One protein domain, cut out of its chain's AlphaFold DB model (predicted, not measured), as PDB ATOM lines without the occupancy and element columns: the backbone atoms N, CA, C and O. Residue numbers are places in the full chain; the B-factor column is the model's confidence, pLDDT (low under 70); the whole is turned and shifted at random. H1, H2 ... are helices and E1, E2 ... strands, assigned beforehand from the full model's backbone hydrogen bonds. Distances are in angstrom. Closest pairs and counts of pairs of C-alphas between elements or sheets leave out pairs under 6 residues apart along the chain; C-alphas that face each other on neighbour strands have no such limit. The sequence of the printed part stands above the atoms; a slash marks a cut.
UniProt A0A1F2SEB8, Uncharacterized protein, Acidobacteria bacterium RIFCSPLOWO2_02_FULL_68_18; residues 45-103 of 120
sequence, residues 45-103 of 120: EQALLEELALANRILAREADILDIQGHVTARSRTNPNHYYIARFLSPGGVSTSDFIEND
ATOM      1  N   GLU A  45     -55.159 -13.115 -24.662       94.81
ATOM      2  CA  GLU A  45     -53.994 -13.246 -23.775       94.81
ATOM      3  C   GLU A  45     -52.811 -12.397 -24.241       94.81
ATOM      4  O   GLU A  45     -52.151 -11.765 -23.426       94.81
ATOM      5  N   GLN A  46     -52.568 -12.302 -25.552       95.69
ATOM      6  CA  GLN A  46     -51.484 -11.467 -26.075       95.69
ATOM      7  C   GLN A  46     -51.693  -9.998 -25.680       95.69
ATOM      8  O   GLN A  46     -50.780  -9.366 -25.154       95.69
ATOM      9  N   ALA A  47     -52.919  -9.492 -25.855       95.88
ATOM     10  CA  ALA A  47     -53.291  -8.145 -25.434       95.88
ATOM     11  C   ALA A  47     -53.149  -7.958 -23.911       95.88
ATOM     12  O   ALA A  47     -52.651  -6.930 -23.462       95.88
ATOM     13  N   LEU A  48     -53.519  -8.969 -23.113       97.31
ATOM     14  CA  LEU A  48     -53.333  -8.934 -21.661       97.31
ATOM     15  C   LEU A  48     -51.852  -8.806 -21.273       97.31
ATOM     16  O   LEU A  48     -51.517  -7.995 -20.415       97.31
ATOM     17  N   LEU A  49     -50.964  -9.588 -21.893       98.00
ATOM     18  CA  LEU A  49     -49.527  -9.541 -21.604       98.00
ATOM     19  C   LEU A  49     -48.903  -8.204 -22.024       98.00
ATOM     20  O   LEU A  49     -47.998  -7.709 -21.352       98.00
ATOM     21  N   GLU A  50     -49.375  -7.604 -23.118       98.06
ATOM     22  CA  GLU A  50     -48.953  -6.267 -23.550       98.06
ATOM     23  C   GLU A  50     -49.361  -5.191 -22.536       98.06
ATOM     24  O   GLU A  50     -48.520  -4.386 -22.120       98.06
ATOM     25  N   GLU A  51     -50.615  -5.216 -22.076       97.88
ATOM     26  CA  GLU A  51     -51.109  -4.321 -21.024       97.88
ATOM     27  C   GLU A  51     -50.358  -4.529 -19.705       97.88
ATOM     28  O   GLU A  51     -49.979  -3.560 -19.046       97.88
ATOM     29  N   LEU A  52     -50.079  -5.779 -19.334       97.94
ATOM     30  CA  LEU A  52     -49.351  -6.101 -18.112       97.94
ATOM     31  C   LEU A  52     -47.891  -5.627 -18.179       97.94
ATOM     32  O   LEU A  52     -47.378  -5.083 -17.196       97.94
ATOM     33  N   ALA A  53     -47.218  -5.765 -19.329       97.81
ATOM     34  CA  ALA A  53     -45.878  -5.211 -19.540       97.81
ATOM     35  C   ALA A  53     -45.886  -3.681 -19.425       97.81
ATOM     36  O   ALA A  53     -45.010  -3.098 -18.782       97.81
ATOM     37  N   LEU A  54     -46.881  -3.024 -20.027       97.81
ATOM     38  CA  LEU A  54     -47.046  -1.576 -19.940       97.81
ATOM     39  C   LEU A  54     -47.289  -1.127 -18.492       97.81
ATOM     40  O   LEU A  54     -46.630  -0.195 -18.034       97.81
ATOM     41  N   ALA A  55     -48.168  -1.812 -17.760       97.94
ATOM     42  CA  ALA A  55     -48.474  -1.514 -16.364       97.94
ATOM     43  C   ALA A  55     -47.226  -1.601 -15.474       97.94
ATOM     44  O   ALA A  55     -46.950  -0.665 -14.725       97.94
ATOM     45  N   ASN A  56     -46.429  -2.668 -15.606       97.06
ATOM     46  CA  ASN A  56     -45.167  -2.809 -14.870       97.06
ATOM     47  C   ASN A  56     -44.213  -1.638 -15.154       97.06
ATOM     48  O   ASN A  56     -43.659  -1.044 -14.229       97.06
ATOM     49  N   ARG A  57     -44.063  -1.247 -16.426       96.75
ATOM     50  CA  ARG A  57     -43.184  -0.134 -16.814       96.75
ATOM     51  C   ARG A  57     -43.675   1.211 -16.288       96.75
ATOM     52  O   ARG A  57     -42.849   1.975 -15.805       96.75
ATOM     53  N   ILE A  58     -44.978   1.496 -16.357       97.50
ATOM     54  CA  ILE A  58     -45.563   2.739 -15.825       97.50
ATOM     55  C   ILE A  58     -45.342   2.814 -14.315       97.50
ATOM     56  O   ILE A  58     -44.838   3.816 -13.808       97.50
ATOM     57  N   LEU A  59     -45.683   1.742 -13.599       97.19
ATOM     58  CA  LEU A  59     -45.591   1.710 -12.143       97.19
ATOM     59  C   LEU A  59     -44.142   1.775 -11.642       97.19
ATOM     60  O   LEU A  59     -43.906   2.312 -10.565       97.19
ATOM     61  N   ALA A  60     -43.178   1.276 -12.417       96.44
ATOM     62  CA  ALA A  60     -41.760   1.347 -12.075       96.44
ATOM     63  C   ALA A  60     -41.088   2.666 -12.490       96.44
ATOM     64  O   ALA A  60     -40.280   3.198 -11.741       96.44
ATOM     65  N   ARG A  61     -41.360   3.180 -13.697       95.62
ATOM     66  CA  ARG A  61     -40.607   4.314 -14.268       95.62
ATOM     67  C   ARG A  61     -41.257   5.667 -14.019       95.62
ATOM     68  O   ARG A  61     -40.547   6.645 -13.836       95.62
ATOM     69  N   GLU A  62     -42.587   5.719 -14.051       96.19
ATOM     70  CA  GLU A  62     -43.333   6.983 -14.037       96.19
ATOM     71  C   GLU A  62     -43.944   7.268 -12.666       96.19
ATOM     72  O   GLU A  62     -44.016   8.417 -12.239       96.19
ATOM     73  N   ALA A  63     -44.396   6.218 -11.973       94.62
ATOM     74  CA  ALA A  63     -45.029   6.347 -10.665       94.62
ATOM     75  C   ALA A  63     -44.067   6.120  -9.486       94.62
ATOM     76  O   ALA A  63     -44.425   6.481  -8.368       94.62
ATOM     77  N   ASP A  64     -42.892   5.523  -9.726       94.06
ATOM     78  CA  ASP A  64     -41.914   5.137  -8.692       94.06
ATOM     79  C   ASP A  64     -42.542   4.281  -7.562       94.06
ATOM     80  O   ASP A  64     -42.267   4.459  -6.379       94.06
ATOM     81  N   ILE A  65     -43.459   3.372  -7.931       95.38
ATOM     82  CA  ILE A  65     -44.210   2.502  -7.004       95.38
ATOM     83  C   ILE A  65     -43.571   1.114  -6.892       95.38
ATOM     84  O   ILE A  65     -43.526   0.546  -5.802       95.38
ATOM     85  N   LEU A  66     -43.139   0.528  -8.015       94.38
ATOM     86  CA  LEU A  66     -42.570  -0.823  -8.026       94.38
ATOM     87  C   LEU A  66     -41.053  -0.788  -7.836       94.38
ATOM     88  O   LEU A  66     -40.330  -0.272  -8.691       94.38
ATOM     89  N   ASP A  67     -40.587  -1.418  -6.760       89.50
ATOM     90  CA  ASP A  67     -39.179  -1.711  -6.504       89.50
ATOM     91  C   ASP A  67     -38.808  -3.148  -6.934       89.50
ATOM     92  O   ASP A  67     -39.500  -3.778  -7.731       89.50
ATOM     93  N   ILE A  68     -37.685  -3.676  -6.435       83.31
ATOM     94  CA  ILE A  68     -37.199  -5.023  -6.778       83.31
ATOM     95  C   ILE A  68     -38.036  -6.172  -6.185       83.31
ATOM     96  O   ILE A  68     -37.854  -7.313  -6.604       83.31
ATOM     97  N   GLN A  69     -38.892  -5.900  -5.198       86.25
ATOM     98  CA  GLN A  69     -39.775  -6.896  -4.581       86.25
ATOM     99  C   GLN A  69     -41.218  -6.755  -5.077       86.25
ATOM    100  O   GLN A  69     -41.982  -7.723  -5.046       86.25
ATOM    101  N   GLY A  70     -41.591  -5.568  -5.558       88.12
ATOM    102  CA  GLY A  70     -42.890  -5.306  -6.157       88.12
ATOM    103  C   GLY A  70     -43.126  -6.091  -7.449       88.12
ATOM    104  O   GLY A  70     -42.259  -6.197  -8.314       88.12
ATOM    105  N   HIS A  71     -44.343  -6.599  -7.607       90.25
ATOM    106  CA  HIS A  71     -44.788  -7.297  -8.807       90.25
ATOM    107  C   HIS A  71     -46.258  -6.991  -9.090       90.25
ATOM    108  O   HIS A  71     -47.044  -6.703  -8.188       90.25
ATOM    109  N   VAL A  72     -46.629  -7.057 -10.368       94.75
ATOM    110  CA  VAL A  72     -48.014  -6.924 -10.826       94.75
ATOM    111  C   VAL A  72     -48.400  -8.210 -11.525       94.75
ATOM    112  O   VAL A  72     -47.683  -8.678 -12.411       94.75
ATOM    113  N   THR A  73     -49.550  -8.750 -11.144       96.19
ATOM    114  CA  THR A  73     -50.101  -9.976 -11.716       96.19
ATOM    115  C   THR A  73     -51.417  -9.704 -12.423       96.19
ATOM    116  O   THR A  73     -52.186  -8.846 -11.986       96.19
ATOM    117  N   ALA A  74     -51.735 -10.494 -13.444       97.69
ATOM    118  CA  ALA A  74     -53.069 -10.515 -14.035       97.69
ATOM    119  C   ALA A  74     -53.596 -11.944 -14.145       97.69
ATOM    120  O   ALA A  74     -52.851 -12.861 -14.478       97.69
ATOM    121  N   ARG A  75     -54.889 -12.139 -13.876       97.81
ATOM    122  CA  ARG A  75     -55.549 -13.439 -14.047       97.81
ATOM    123  C   ARG A  75     -55.664 -13.766 -15.536       97.81
ATOM    124  O   ARG A  75     -56.014 -12.880 -16.317       97.81
ATOM    125  N   SER A  76     -55.412 -15.018 -15.909       97.31
ATOM    126  CA  SER A  76     -55.627 -15.476 -17.283       97.31
ATOM    127  C   SER A  76     -57.099 -15.313 -17.675       97.31
ATOM    128  O   SER A  76     -58.018 -15.558 -16.886       97.31
ATOM    129  N   ARG A  77     -57.328 -14.870 -18.915       95.50
ATOM    130  CA  ARG A  77     -58.673 -14.714 -19.491       95.50
ATOM    131  C   ARG A  77     -59.252 -16.051 -19.945       95.50
ATOM    132  O   ARG A  77     -60.470 -16.180 -20.039       95.50
ATOM    133  N   THR A  78     -58.394 -17.021 -20.247       94.88
ATOM    134  CA  THR A  78     -58.771 -18.350 -20.748       94.88
ATOM    135  C   THR A  78     -58.859 -19.401 -19.646       94.88
ATOM    136  O   THR A  78     -59.684 -20.309 -19.748       94.88
ATOM    137  N   ASN A  79     -58.087 -19.255 -18.565       96.81
ATOM    138  CA  ASN A  79     -58.184 -20.101 -17.384       96.81
ATOM    139  C   ASN A  79     -58.186 -19.257 -16.099       96.81
ATOM    140  O   ASN A  79     -57.137 -18.786 -15.665       96.81
ATOM    141  N   PRO A  80     -59.336 -19.104 -15.417       96.81
ATOM    142  CA  PRO A  80     -59.404 -18.281 -14.218       96.81
ATOM    143  C   PRO A  80     -58.574 -18.835 -13.055       96.81
ATOM    144  O   PRO A  80     -58.342 -18.091 -12.113       96.81
ATOM    145  N   ASN A  81     -58.118 -20.089 -13.084       98.38
ATOM    146  CA  ASN A  81     -57.245 -20.642 -12.046       98.38
ATOM    147  C   ASN A  81     -55.757 -20.364 -12.302       98.38
ATOM    148  O   ASN A  81     -54.923 -20.832 -11.537       98.38
ATOM    149  N   HIS A  82     -55.414 -19.630 -13.362       98.06
ATOM    150  CA  HIS A  82     -54.040 -19.251 -13.668       98.06
ATOM    151  C   HIS A  82     -53.850 -17.730 -13.603       98.06
ATOM    152  O   HIS A  82     -54.795 -16.947 -13.768       98.06
ATOM    153  N   TYR A  83     -52.612 -17.295 -13.392       98.00
ATOM    154  CA  TYR A  83     -52.217 -15.892 -13.444       98.00
ATOM    155  C   TYR A  83     -50.843 -15.717 -14.093       98.00
ATOM    156  O   TYR A  83     -50.018 -16.625 -14.085       98.00
ATOM    157  N   TYR A  84     -50.601 -14.528 -14.640       98.00
ATOM    158  CA  TYR A  84     -49.321 -14.126 -15.210       98.00
ATOM    159  C   TYR A  84     -48.552 -13.239 -14.236       98.00
ATOM    160  O   TYR A  84     -49.123 -12.304 -13.670       98.00
ATOM    161  N   ILE A  85     -47.256 -13.503 -14.082       96.19
ATOM    162  CA  ILE A  85     -46.300 -12.709 -13.299       96.19
ATOM    163  C   ILE A  85     -44.968 -12.628 -14.045       96.19
ATOM    164  O   ILE A  85     -44.594 -13.566 -14.742       96.19
ATOM    165  N   ALA A  86     -44.258 -11.502 -13.972       95.88
ATOM    166  CA  ALA A  86     -42.938 -11.408 -14.594       95.88
ATOM    167  C   ALA A  86     -41.933 -12.313 -13.860       95.88
ATOM    168  O   ALA A  86     -41.970 -12.421 -12.633       95.88
ATOM    169  N   ARG A  87     -40.997 -12.924 -14.598       94.94
ATOM    170  CA  ARG A  87     -39.802 -13.538 -13.999       94.94
ATOM    171  C   ARG A  87     -39.011 -12.499 -13.189       94.94
ATOM    172  O   ARG A  87     -39.201 -11.296 -13.358       94.94
ATOM    173  N   PHE A  88     -38.101 -12.952 -12.333       93.50
ATOM    174  CA  PHE A  88     -37.323 -12.114 -11.422       93.50
ATOM    175  C   PHE A  88     -36.352 -11.190 -12.174       93.50
ATOM    176  O   PHE A  88     -35.178 -11.498 -12.391       93.50
ATOM    177  N   LEU A  89     -36.870 -10.043 -12.607       92.31
ATOM    178  CA  LEU A  89     -36.163  -8.993 -13.325       92.31
ATOM    179  C   LEU A  89     -36.738  -7.621 -12.941       92.31
ATOM    180  O   LEU A  89     -37.803  -7.528 -12.339       92.31
ATOM    181  N   SER A  90     -36.052  -6.538 -13.314       93.69
ATOM    182  CA  SER A  90     -36.544  -5.181 -13.041       93.69
ATOM    183  C   SER A  90     -37.917  -4.932 -13.697       93.69
ATOM    184  O   SER A  90     -38.020  -5.076 -14.921       93.69
ATOM    185  N   PRO A  91     -38.940  -4.459 -12.955       94.50
ATOM    186  CA  PRO A  91     -40.276  -4.198 -13.505       94.50
ATOM    187  C   PRO A  91     -40.249  -3.145 -14.623       94.50
ATOM    188  O   PRO A  91     -41.004  -3.220 -15.593       94.50
ATOM    189  N   GLY A  92     -39.289  -2.216 -14.571       94.62
ATOM    190  CA  GLY A  92     -39.063  -1.239 -15.628       94.62
ATOM    191  C   GLY A  92     -38.598  -1.851 -16.955       94.62
ATOM    192  O   GLY A  92     -38.719  -1.187 -17.979       94.62
ATOM    193  N   GLY A  93     -38.061  -3.071 -16.980       94.06
ATOM    194  CA  GLY A  93     -37.530  -3.734 -18.178       94.06
ATOM    195  C   GLY A  93     -38.427  -4.820 -18.780       94.06
ATOM    196  O   GLY A  93     -38.089  -5.339 -19.839       94.06
ATOM    197  N   VAL A  94     -39.549  -5.155 -18.139       95.88
ATOM    198  CA  VAL A  94     -40.397  -6.307 -18.494       95.88
ATOM    199  C   VAL A  94     -40.944  -6.198 -19.917       95.88
ATOM    200  O   VAL A  94     -41.423  -5.141 -20.326       95.88
ATOM    201  N   SER A  95     -40.891  -7.290 -20.678       97.38
ATOM    202  CA  SER A  95     -41.551  -7.497 -21.971       97.38
ATOM    203  C   SER A  95     -42.579  -8.632 -21.886       97.38
ATOM    204  O   SER A  95     -42.641  -9.351 -20.893       97.38
ATOM    205  N   THR A  96     -43.369  -8.839 -22.943       97.81
ATOM    206  CA  THR A  96     -44.354  -9.934 -22.994       97.81
ATOM    207  C   THR A  96     -43.722 -11.320 -22.832       97.81
ATOM    208  O   THR A  96     -44.335 -12.205 -22.249       97.81
ATOM    209  N   SER A  97     -42.481 -11.501 -23.299       97.00
ATOM    210  CA  SER A  97     -41.746 -12.774 -23.206       97.00
ATOM    211  C   SER A  97     -41.230 -13.108 -21.805       97.00
ATOM    212  O   SER A  97     -40.769 -14.222 -21.570       97.00
ATOM    213  N   ASP A  98     -41.297 -12.153 -20.878       96.94
ATOM    214  CA  ASP A  98     -40.809 -12.325 -19.514       96.94
ATOM    215  C   ASP A  98     -41.890 -12.827 -18.548       96.94
ATOM    216  O   ASP A  98     -41.579 -13.117 -17.392       96.94
ATOM    217  N   PHE A  99     -43.149 -12.917 -18.989       97.12
ATOM    218  CA  PHE A  99     -44.235 -13.404 -18.149       97.12
ATOM    219  C   PHE A  99     -44.242 -14.922 -18.048       97.12
ATOM    220  O   PHE A  99     -44.101 -15.651 -19.030       97.12
ATOM    221  N   ILE A 100     -44.464 -15.382 -16.828       96.75
ATOM    222  CA  ILE A 100     -44.668 -16.769 -16.472       96.75
ATOM    223  C   ILE A 100     -46.131 -16.931 -16.088       96.75
ATOM    224  O   ILE A 100     -46.681 -16.108 -15.361       96.75
ATOM    225  N   GLU A 101     -46.750 -17.989 -16.593       97.44
ATOM    226  CA  GLU A 101     -48.081 -18.406 -16.178       97.44
ATOM    227  C   GLU A 101     -47.958 -19.415 -15.034       97.44
ATOM    228  O   GLU A 101     -47.266 -20.431 -15.164       97.44
ATOM    229  N   ASN A 102     -48.623 -19.115 -13.926       97.12
ATOM    230  CA  ASN A 102     -48.669 -19.939 -12.727       97.12
ATOM    231  C   ASN A 102     -50.112 -20.372 -12.434       97.12
ATOM    232  O   ASN A 102     -51.057 -19.652 -12.762       97.12
ATOM    233  N   ASP A 103     -50.276 -21.529 -11.796       97.25
ATOM    234  CA  ASP A 103     -51.534 -21.931 -11.158       97.25
ATOM    235  C   ASP A 103     -51.753 -21.210  -9.811       97.25
ATOM    236  O   ASP A 103     -50.928 -20.403  -9.388       97.25
TER     237      ASP A 103
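Overview. This is residues 45 to 103 of the 120 residues of an uncharacterized protein of Acidobacteria bacterium RIFCSPLOWO2_02_FULL_68_18 (UniProt A0A1F2SEB8). A single long helix, H1, runs alongside a small strand hairpin, E1 and E2, with its residues 45 to 56 near it. The long loop of residues 62 to 81 folds back from the helix's end to E1. The 59 printed residues, under half in named elements, follow the order H1, E1, E2: mixed class, one antiparallel sheet E1 - E2, compact with a radius of gyration of the C-alphas of 10.8 A, spanning 31 by 20 by 17 A.

Arrangement. Start at H1, residues 45 to 61, where every O i to N i+4 pair is within hydrogen-bond range. Its closest C-alphas to E1, residues 82 to 86, are Leu 49 and Tyr 84, 7.9 A apart. E2, residues 99 to 103, is E1's antiparallel neighbour at 148 degrees, a hairpin; look for N 83 and O 102, 2.9 A apart. Residues 74 to 75 pair antiparallel with 83 to 84 of E1.

Along the chain. Find C-alpha 45 at (-53.994, -13.246, -23.775); H1 runs 24.0 A from there. E1 measures 13.6 A; E2 measures 13.2 A, ending at C-alpha 103, (-51.534, -21.931, -11.158).

Size, cuts and confidence. The C-alphas of Asp 64 and Thr 78 are farthest apart, 31.3 A. Both links are long, the printed part has no cut, and no printed residue is under 70 in pLDDT.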